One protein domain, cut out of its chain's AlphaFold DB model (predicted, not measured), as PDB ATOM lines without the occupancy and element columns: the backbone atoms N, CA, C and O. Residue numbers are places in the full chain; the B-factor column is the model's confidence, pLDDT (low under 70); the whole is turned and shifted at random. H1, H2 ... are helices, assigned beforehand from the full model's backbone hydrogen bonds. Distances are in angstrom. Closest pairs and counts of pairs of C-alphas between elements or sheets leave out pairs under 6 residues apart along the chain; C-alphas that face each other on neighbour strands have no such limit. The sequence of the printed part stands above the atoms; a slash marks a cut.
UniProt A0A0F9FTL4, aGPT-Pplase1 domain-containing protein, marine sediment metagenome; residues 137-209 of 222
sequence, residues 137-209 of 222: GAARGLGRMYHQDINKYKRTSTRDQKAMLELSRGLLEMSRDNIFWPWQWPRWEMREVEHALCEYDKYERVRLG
ATOM      1  N   GLY A 137      74.359 128.975 158.077       94.50
ATOM      2  CA  GLY A 137      74.230 127.556 157.735       94.50
ATOM      3  C   GLY A 137      75.566 126.833 157.812       94.50
ATOM      4  O   GLY A 137      75.683 125.874 158.565       94.50
ATOM      5  N   ALA A 138      76.574 127.342 157.104       96.62
ATOM      6  CA  ALA A 138      77.903 126.749 157.084       96.62
ATOM      7  C   ALA A 138      78.573 126.755 158.471       96.62
ATOM      8  O   ALA A 138      79.134 125.744 158.882       96.62
ATOM      9  N   ALA A 139      78.419 127.841 159.243       97.44
ATOM     10  CA  ALA A 139      78.932 127.921 160.614       97.44
ATOM     11  C   ALA A 139      78.341 126.835 161.533       97.44
ATOM     12  O   ALA A 139      79.073 126.176 162.272       97.44
ATOM     13  N   ARG A 140      77.022 126.597 161.454       97.25
ATOM     14  CA  ARG A 140      76.390 125.482 162.176       97.25
ATOM     15  C   ARG A 140      76.844 124.129 161.643       97.25
ATOM     16  O   ARG A 140      77.044 123.225 162.443       97.25
ATOM     17  N   GLY A 141      77.010 123.991 160.327       97.38
ATOM     18  CA  GLY A 141      77.517 122.773 159.693       97.38
ATOM     19  C   GLY A 141      78.869 122.353 160.271       97.38
ATOM     20  O   GLY A 141      79.009 121.220 160.725       97.38
ATOM     21  N   LEU A 142      79.815 123.295 160.364       97.81
ATOM     22  CA  LEU A 142      81.114 123.075 161.014       97.81
ATOM     23  C   LEU A 142      80.974 122.749 162.500       97.81
ATOM     24  O   LEU A 142      81.603 121.813 162.987       97.81
ATOM     25  N   GLY A 143      80.133 123.497 163.219       97.69
ATOM     26  CA  GLY A 143      79.873 123.258 164.636       97.69
ATOM     27  C   GLY A 143      79.350 121.844 164.915       97.69
ATOM     28  O   GLY A 143      79.850 121.162 165.807       97.69
ATOM     29  N   ARG A 144      78.414 121.354 164.092       96.44
ATOM     30  CA  ARG A 144      77.906 119.974 164.156       96.44
ATOM     31  C   ARG A 144      78.994 118.953 163.864       96.44
ATOM     32  O   ARG A 144      79.130 117.999 164.617       96.44
ATOM     33  N   MET A 145      79.726 119.151 162.769       96.00
ATOM     34  CA  MET A 145      80.697 118.183 162.261       96.00
ATOM     35  C   MET A 145      81.868 117.972 163.224       96.00
ATOM     36  O   MET A 145      82.236 116.832 163.479       96.00
ATOM     37  N   TYR A 146      82.422 119.052 163.780       96.44
ATOM     38  CA  TYR A 146      83.641 118.980 164.591       96.44
ATOM     39  C   TYR A 146      83.400 119.007 166.103       96.44
ATOM     40  O   TYR A 146      84.261 118.561 166.853       96.44
ATOM     41  N   HIS A 147      82.268 119.547 166.569       96.38
ATOM     42  CA  HIS A 147      82.046 119.807 168.003       96.38
ATOM     43  C   HIS A 147      80.699 119.313 168.521       96.38
ATOM     44  O   HIS A 147      80.429 119.461 169.707       96.38
ATOM     45  N   GLN A 148      79.832 118.782 167.651       94.62
ATOM     46  CA  GLN A 148      78.438 118.460 167.978       94.62
ATOM     47  C   GLN A 148      77.659 119.651 168.590       94.62
ATOM     48  O   GLN A 148      76.630 119.463 169.234       94.62
ATOM     49  N   ASP A 149      78.105 120.888 168.336       95.75
ATOM     50  CA  ASP A 149      77.532 122.121 168.885       95.75
ATOM     51  C   ASP A 149      77.302 123.159 167.779       95.75
ATOM     52  O   ASP A 149      78.231 123.706 167.184       95.75
ATOM     53  N   ILE A 150      76.032 123.482 167.530       95.38
ATOM     54  CA  ILE A 150      75.618 124.454 166.509       95.38
ATOM     55  C   ILE A 150      75.991 125.900 166.855       95.38
ATOM     56  O   ILE A 150      76.025 126.747 165.965       95.38
ATOM     57  N   ASN A 151      76.241 126.196 168.131       95.81
ATOM     58  CA  ASN A 151      76.567 127.532 168.620       95.81
ATOM     59  C   ASN A 151      78.076 127.751 168.762       95.81
ATOM     60  O   ASN A 151      78.496 128.846 169.145       95.81
ATOM     61  N   LYS A 152      78.888 126.747 168.399       97.44
ATOM     62  CA  LYS A 152      80.346 126.781 168.514       97.44
ATOM     63  C   LYS A 152      80.975 128.007 167.855       97.44
ATOM     64  O   LYS A 152      81.915 128.581 168.403       97.44
ATOM     65  N   TYR A 153      80.474 128.385 166.678       97.00
ATOM     66  CA  TYR A 153      81.036 129.462 165.867       97.00
ATOM     67  C   TYR A 153      80.073 130.636 165.728       97.00
ATOM     68  O   TYR A 153      78.959 130.509 165.213       97.00
ATOM     69  N   LYS A 154      80.540 131.827 166.105       93.12
ATOM     70  CA  LYS A 154      79.838 133.085 165.865       93.12
ATOM     71  C   LYS A 154      80.327 133.692 164.555       93.12
ATOM     72  O   LYS A 154      81.417 134.241 164.482       93.12
ATOM     73  N   ARG A 155      79.481 133.697 163.521       85.06
ATOM     74  CA  ARG A 155      79.816 134.256 162.190       85.06
ATOM     75  C   ARG A 155      80.276 135.724 162.188       85.06
ATOM     76  O   ARG A 155      80.863 136.172 161.215       85.06
ATOM     77  N   THR A 156      79.953 136.499 163.220       86.88
ATOM     78  CA  THR A 156      80.370 137.906 163.351       86.88
ATOM     79  C   THR A 156      81.700 138.067 164.087       86.88
ATOM     80  O   THR A 156      82.218 139.172 164.159       86.88
ATOM     81  N   SER A 157      82.247 136.989 164.653       93.25
ATOM     82  CA  SER A 157      83.528 136.987 165.355       93.25
ATOM     83  C   SER A 157      84.662 136.750 164.365       93.25
ATOM     84  O   SER A 157      84.722 135.705 163.720       93.25
ATOM     85  N   THR A 158      85.609 137.687 164.290       91.50
ATOM     86  CA  THR A 158      86.824 137.543 163.473       91.50
ATOM     87  C   THR A 158      87.631 136.304 163.860       91.50
ATOM     88  O   THR A 158      88.155 135.611 162.992       91.50
ATOM     89  N   ARG A 159      87.709 135.992 165.162       96.12
ATOM     90  CA  ARG A 159      88.396 134.793 165.660       96.12
ATOM     91  C   ARG A 159      87.738 133.523 165.128       96.12
ATOM     92  O   ARG A 159      88.426 132.629 164.645       96.12
ATOM     93  N   ASP A 160      86.414 133.459 165.195       96.19
ATOM     94  CA  ASP A 160      85.678 132.265 164.786       96.19
ATOM     95  C   ASP A 160      85.677 132.128 163.255       96.19
ATOM     96  O   ASP A 160      85.775 131.014 162.755       96.19
ATOM     97  N   GLN A 161      85.659 133.236 162.504       93.88
ATOM     98  CA  GLN A 161      85.856 133.225 161.047       93.88
ATOM     99  C   GLN A 161      87.212 132.626 160.654       93.88
ATOM    100  O   GLN A 161      87.262 131.775 159.771       93.88
ATOM    101  N   LYS A 162      88.301 132.995 161.346       95.81
ATOM    102  CA  LYS A 162      89.620 132.376 161.126       95.81
ATOM    103  C   LYS A 162      89.597 130.875 161.418       95.81
ATOM    104  O   LYS A 162      90.040 130.094 160.588       95.81
ATOM    105  N   ALA A 163      89.026 130.465 162.551       97.19
ATOM    106  CA  ALA A 163      88.929 129.047 162.902       97.19
ATOM    107  C   ALA A 163      88.103 128.240 161.880       97.19
ATOM    108  O   ALA A 163      88.484 127.129 161.519       97.19
ATOM    109  N   MET A 164      86.993 128.800 161.388       97.88
ATOM    110  CA  MET A 164      86.176 128.167 160.347       97.88
ATOM    111  C   MET A 164      86.920 128.054 159.012       97.88
ATOM    112  O   MET A 164      86.795 127.026 158.349       97.88
ATOM    113  N   LEU A 165      87.704 129.071 158.629       98.06
ATOM    114  CA  LEU A 165      88.553 129.021 157.435       98.06
ATOM    115  C   LEU A 165      89.583 127.893 157.528       98.06
ATOM    116  O   LEU A 165      89.684 127.116 156.586       98.06
ATOM    117  N   GLU A 166      90.292 127.758 158.654       97.94
ATOM    118  CA  GLU A 166      91.297 126.694 158.812       97.94
ATOM    119  C   GLU A 166      90.681 125.292 158.706       97.94
ATOM    120  O   GLU A 166      91.164 124.458 157.943       97.94
ATOM    121  N   LEU A 167      89.559 125.041 159.390       98.12
ATOM    122  CA  LEU A 167      88.869 123.748 159.282       98.12
ATOM    123  C   LEU A 167      88.376 123.473 157.859       98.12
ATOM    124  O   LEU A 167      88.482 122.355 157.361       98.12
ATOM    125  N   SER A 168      87.864 124.501 157.187       98.12
ATOM    126  CA  SER A 168      87.345 124.374 155.826       98.12
ATOM    127  C   SER A 168      88.446 124.132 154.796       98.12
ATOM    128  O   SER A 168      88.211 123.409 153.835       98.12
ATOM    129  N   ARG A 169      89.657 124.660 155.009       98.44
ATOM    130  CA  ARG A 169      90.829 124.308 154.194       98.44
ATOM    131  C   ARG A 169      91.214 122.845 154.373       98.44
ATOM    132  O   ARG A 169      91.532 122.196 153.388       98.44
ATOM    133  N   GLY A 170      91.102 122.308 155.590       97.81
ATOM    134  CA  GLY A 170      91.257 120.871 155.830       97.81
ATOM    135  C   GLY A 170      90.247 120.034 155.038       97.81
ATOM    136  O   GLY A 170      90.627 119.073 154.377       97.81
ATOM    137  N   LEU A 171      88.971 120.436 155.025       97.50
ATOM    138  CA  LEU A 171      87.940 119.775 154.207       97.50
ATOM    139  C   LEU A 171      88.214 119.898 152.701       97.50
ATOM    140  O   LEU A 171      88.006 118.940 151.957       97.50
ATOM    141  N   LEU A 172      88.688 121.062 152.248       98.12
ATOM    142  CA  LEU A 172      89.089 121.260 150.859       98.12
ATOM    143  C   LEU A 172      90.254 120.341 150.486       98.12
ATOM    144  O   LEU A 172      90.232 119.753 149.410       98.12
ATOM    145  N   GLU A 173      91.236 120.185 151.370       97.62
ATOM    146  CA  GLU A 173      92.369 119.288 151.154       97.62
ATOM    147  C   GLU A 173      91.914 117.827 151.075       97.62
ATOM    148  O   GLU A 173      92.272 117.117 150.142       97.62
ATOM    149  N   MET A 174      91.011 117.399 151.962       96.00
ATOM    150  CA  MET A 174      90.406 116.064 151.877       96.00
ATOM    151  C   MET A 174      89.670 115.843 150.548       96.00
ATOM    152  O   MET A 174      89.722 114.749 149.998       96.00
ATOM    153  N   SER A 175      89.033 116.874 149.982       95.94
ATOM    154  CA  SER A 175      88.388 116.780 148.659       95.94
ATOM    155  C   SER A 175      89.371 116.589 147.492       95.94
ATOM    156  O   SER A 175      88.942 116.422 146.352       95.94
ATOM    157  N   ARG A 176      90.687 116.669 147.732       94.88
ATOM    158  CA  ARG A 176      91.722 116.365 146.730       94.88
ATOM    159  C   ARG A 176      92.047 114.876 146.670       94.88
ATOM    160  O   ARG A 176      92.587 114.423 145.666       94.88
ATOM    161  N   ASP A 177      91.711 114.131 147.719       95.88
ATOM    162  CA  ASP A 177      91.903 112.690 147.769       95.88
ATOM    163  C   ASP A 177      90.767 111.978 147.023       95.88
ATOM    164  O   ASP A 177      89.577 112.173 147.298       95.88
ATOM    165  N   ASN A 178      91.148 111.100 146.096       94.50
ATOM    166  CA  ASN A 178      90.229 110.318 145.279       94.50
ATOM    167  C   ASN A 178      89.343 109.358 146.099       94.50
ATOM    168  O   ASN A 178      88.306 108.917 145.603       94.50
ATOM    169  N   ILE A 179      89.727 109.041 147.340       96.06
ATOM    170  CA  ILE A 179      88.904 108.275 148.284       96.06
ATOM    171  C   ILE A 179      87.634 109.053 148.651       96.06
ATOM    172  O   ILE A 179      86.559 108.462 148.761       96.06
ATOM    173  N   PHE A 180      87.743 110.372 148.835       94.31
ATOM    174  CA  PHE A 180      86.623 111.221 149.252       94.31
ATOM    175  C   PHE A 180      85.924 111.901 148.073       94.31
ATOM    176  O   PHE A 180      84.713 112.127 148.130       94.31
ATOM    177  N   TRP A 181      86.661 112.227 147.009       94.56
ATOM    178  CA  TRP A 181      86.115 112.896 145.834       94.56
ATOM    179  C   TRP A 181      86.786 112.405 144.545       94.56
ATOM    180  O   TRP A 181      87.973 112.667 144.343       94.56
ATOM    181  N   PRO A 182      86.052 111.718 143.649       95.00
ATOM    182  CA  PRO A 182      86.633 111.171 142.430       95.00
ATOM    183  C   PRO A 182      87.324 112.240 141.579       95.00
ATOM    184  O   PRO A 182      86.736 113.283 141.291       95.00
ATOM    185  N   TRP A 183      88.539 111.967 141.106       91.75
ATOM    186  CA  TRP A 183      89.325 112.936 140.332       91.75
ATOM    187  C   TRP A 183      88.662 113.342 139.006       91.75
ATOM    188  O   TRP A 183      88.959 114.405 138.466       91.75
ATOM    189  N   GLN A 184      87.754 112.514 138.472       94.44
ATOM    190  CA  GLN A 184      86.988 112.830 137.262       94.44
ATOM    191  C   GLN A 184      85.884 113.865 137.514       94.44
ATOM    192  O   GLN A 184      85.298 114.390 136.565       94.44
ATOM    193  N   TRP A 185      85.531 114.118 138.775       94.38
ATOM    194  CA  TRP A 185      84.514 115.095 139.136       94.38
ATOM    195  C   TRP A 185      85.127 116.496 139.218       94.38
ATOM    196  O   TRP A 185      86.330 116.640 139.442       94.38
ATOM    197  N   PRO A 186      84.324 117.563 139.048       93.75
ATOM    198  CA  PRO A 186      84.828 118.924 139.174       93.75
ATOM    199  C   PRO A 186      85.545 119.138 140.510       93.75
ATOM    200  O   PRO A 186      85.009 118.811 141.572       93.75
ATOM    201  N   ARG A 187      86.757 119.693 140.441       94.94
ATOM    202  CA  ARG A 187      87.564 120.064 141.605       94.94
ATOM    203  C   ARG A 187      86.785 121.053 142.478       94.94
ATOM    204  O   ARG A 187      86.222 122.013 141.958       94.94
ATOM    205  N   TRP A 188      86.784 120.832 143.790       97.00
ATOM    206  CA  TRP A 188      86.192 121.775 144.741       97.00
ATOM    207  C   TRP A 188      87.022 123.051 144.868       97.00
ATOM    208  O   TRP A 188      88.247 123.018 144.756       97.00
ATOM    209  N   GLU A 189      86.364 124.144 145.208       97.75
ATOM    210  CA  GLU A 189      86.967 125.366 145.732       97.75
ATOM    211  C   GLU A 189      86.421 125.617 147.143       97.75
ATOM    212  O   GLU A 189      85.546 124.894 147.637       97.75
ATOM    213  N   MET A 190      86.877 126.680 147.811       98.19
ATOM    214  CA  MET A 190      86.318 127.045 149.121       98.19
ATOM    215  C   MET A 190      84.806 127.326 149.074       98.19
ATOM    216  O   MET A 190      84.117 127.181 150.087       98.19
ATOM    217  N   ARG A 191      84.267 127.680 147.897       97.44
ATOM    218  CA  ARG A 191      82.826 127.820 147.656       97.44
ATOM    219  C   ARG A 191      82.079 126.500 147.847       97.44
ATOM    220  O   ARG A 191      81.045 126.495 148.515       97.44
ATOM    221  N   GLU A 192      82.572 125.399 147.290       97.31
ATOM    222  CA  GLU A 192      81.932 124.089 147.449       97.31
ATOM    223  C   GLU A 192      81.937 123.659 148.914       97.31
ATOM    224  O   GLU A 192      80.916 123.170 149.392       97.31
ATOM    225  N   VAL A 193      83.020 123.931 149.651       98.06
ATOM    226  CA  VAL A 193      83.089 123.648 151.094       98.06
ATOM    227  C   VAL A 193      82.030 124.436 151.868       98.06
ATOM    228  O   VAL A 193      81.232 123.840 152.593       98.06
ATOM    229  N   GLU A 194      81.967 125.764 151.700       97.62
ATOM    230  CA  GLU A 194      80.972 126.613 152.380       97.62
ATOM    231  C   GLU A 194      79.542 126.156 152.076       97.62
ATOM    232  O   GLU A 194      78.722 125.984 152.988       97.62
ATOM    233  N   HIS A 195      79.257 125.891 150.801       96.00
ATOM    234  CA  HIS A 195      77.927 125.508 150.362       96.00
ATOM    235  C   HIS A 195      77.551 124.106 150.862       96.00
ATOM    236  O   HIS A 195      76.447 123.924 151.381       96.00
ATOM    237  N   ALA A 196      78.466 123.135 150.790       96.75
ATOM    238  CA  ALA A 196      78.253 121.781 151.295       96.75
ATOM    239  C   ALA A 196      77.973 121.779 152.802       96.75
ATOM    240  O   ALA A 196      77.031 121.125 153.245       96.75
ATOM    241  N   LEU A 197      78.707 122.571 153.592       97.88
ATOM    242  CA  LEU A 197      78.460 122.726 155.030       97.88
ATOM    243  C   LEU A 197      77.078 123.331 155.319       97.88
ATOM    244  O   LEU A 197      76.392 122.921 156.261       97.88
ATOM    245  N   CYS A 198      76.648 124.299 154.507       96.12
ATOM    246  CA  CYS A 198      75.322 124.902 154.613       96.12
ATOM    247  C   CYS A 198      74.199 123.897 154.303       96.12
ATOM    248  O   CYS A 198      73.196 123.851 155.026       96.12
ATOM    249  N   GLU A 199      74.354 123.085 153.253       95.12
ATOM    250  CA  GLU A 199      73.405 122.021 152.906       95.12
ATOM    251  C   GLU A 199      73.418 120.877 153.927       95.12
ATOM    252  O   GLU A 199      72.353 120.390 154.311       95.12
ATOM    253  N   TYR A 200      74.587 120.521 154.457       95.88
ATOM    254  CA  TYR A 200      74.734 119.546 155.535       95.88
ATOM    255  C   TYR A 200      73.944 119.959 156.784       95.88
ATOM    256  O   TYR A 200      73.137 119.177 157.284       95.88
ATOM    257  N   ASP A 201      74.050 121.213 157.246       95.56
ATOM    258  CA  ASP A 201      73.219 121.694 158.362       95.56
ATOM    259  C   ASP A 201      71.713 121.652 158.041       95.56
ATOM    260  O   ASP A 201      70.894 121.391 158.927       95.56
ATOM    261  N   LYS A 202      71.303 121.921 156.794       91.44
ATOM    262  CA  LYS A 202      69.888 121.795 156.398       91.44
ATOM    263  C   LYS A 202      69.419 120.347 156.488       91.44
ATOM    264  O   LYS A 202      68.329 120.125 157.011       91.44
ATOM    265  N   TYR A 203      70.221 119.403 156.005       93.19
ATOM    266  CA  TYR A 203      69.935 117.975 156.082       93.19
ATOM    267  C   TYR A 203      69.841 117.501 157.539       93.19
ATOM    268  O   TYR A 203      68.811 116.960 157.949       93.19
ATOM    269  N   GLU A 204      70.853 117.801 158.353       94.56
ATOM    270  CA  GLU A 204      70.926 117.376 159.754       94.56
ATOM    271  C   GLU A 204      69.765 117.909 160.593       94.56
ATOM    272  O   GLU A 204      69.202 117.182 161.408       94.56
ATOM    273  N   ARG A 205      69.330 119.154 160.361       91.62
ATOM    274  CA  ARG A 205      68.162 119.707 161.065       91.62
ATOM    275  C   ARG A 205      66.887 118.908 160.822       91.62
ATOM    276  O   ARG A 205      66.043 118.853 161.709       91.62
ATOM    277  N   VAL A 206      66.736 118.312 159.643       90.75
ATOM    278  CA  VAL A 206      65.584 117.459 159.326       90.75
ATOM    279  C   VAL A 206      65.758 116.095 159.965       90.75
ATOM    280  O   VAL A 206      64.852 115.637 160.657       90.75
ATOM    281  N   ARG A 207      66.925 115.473 159.764       92.62
ATOM    282  CA  ARG A 207      67.234 114.136 160.278       92.62
ATOM    283  C   ARG A 207      67.110 114.059 161.803       92.62
ATOM    284  O   ARG A 207      66.602 113.073 162.317       92.62
ATOM    285  N   LEU A 208      67.530 115.112 162.508       92.56
ATOM    286  CA  LEU A 208      67.495 115.214 163.972       92.56
ATOM    287  C   LEU A 208      66.184 115.804 164.526       92.56
ATOM    288  O   LEU A 208      66.082 116.023 165.728       92.56
ATOM    289  N   GLY A 209      65.204 116.142 163.682       90.44
ATOM    290  CA  GLY A 209      63.943 116.749 164.133       90.44
ATOM    291  C   GLY A 209      64.064 118.179 164.691       90.44
ATOM    292  O   GLY A 209      63.138 118.676 165.323       90.44
TER     293      GLY A 209
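What this domain is: This is residues 137 to 209 of the 222 residues of the protein "aGPT-Pplase1 domain-containing protein" of marine sediment metagenome (UniProt A0A0F9FTL4). Two long helices, H3 and H2, make a wide V, with the shorter H1 set crosswise between its arms; the loop of residues 175 to 189 lies beyond the corner of the V. The 73 printed residues hold three named helices, H1, H2, H3 in chain order, and no named strand: all helix. The whole is compact, radius of gyration of the C-alphas 12.7 A, and only just flat, spanning 36 by 31 by 17 A.

Where its parts are: H3, residues 190 to 207, is 25.6 A long and ends at C-alpha 207 (67.234, 114.136, 160.278). H2, residues 158 to 174, is 24.7 A long. H1, residues 137 to 147, begins at C-alpha 137 (74.230, 127.556, 157.735).

How they stand to each other: With residues 194 to 202 alone, H3 touches H1, about perpendicular at 76 degrees; the closest C-alphas, of Ala 138 and Cys 198, are 4.0 A apart. Residues 190 to 194 of H3 touch residues 168 to 172 of H2, about perpendicular at 85 degrees; the closest C-alphas, of Ser 168 and Val 193, are 6.4 A apart. H1 and H2 only just touch, with 3 pairs of C-alphas within 8 A, the closest those of Leu 142 and Met 164 at 7.2 A. Every O i to N i+4 pair is within hydrogen-bond range in H1 and H2, and 13 of 14 in H3.

The domain as a whole: The C-alphas farthest apart, of Ser 157 and Gln 184, are 37.2 A apart. The link H2 to H3 is long, and the printed part has no cut. No printed residue has pLDDT under 70.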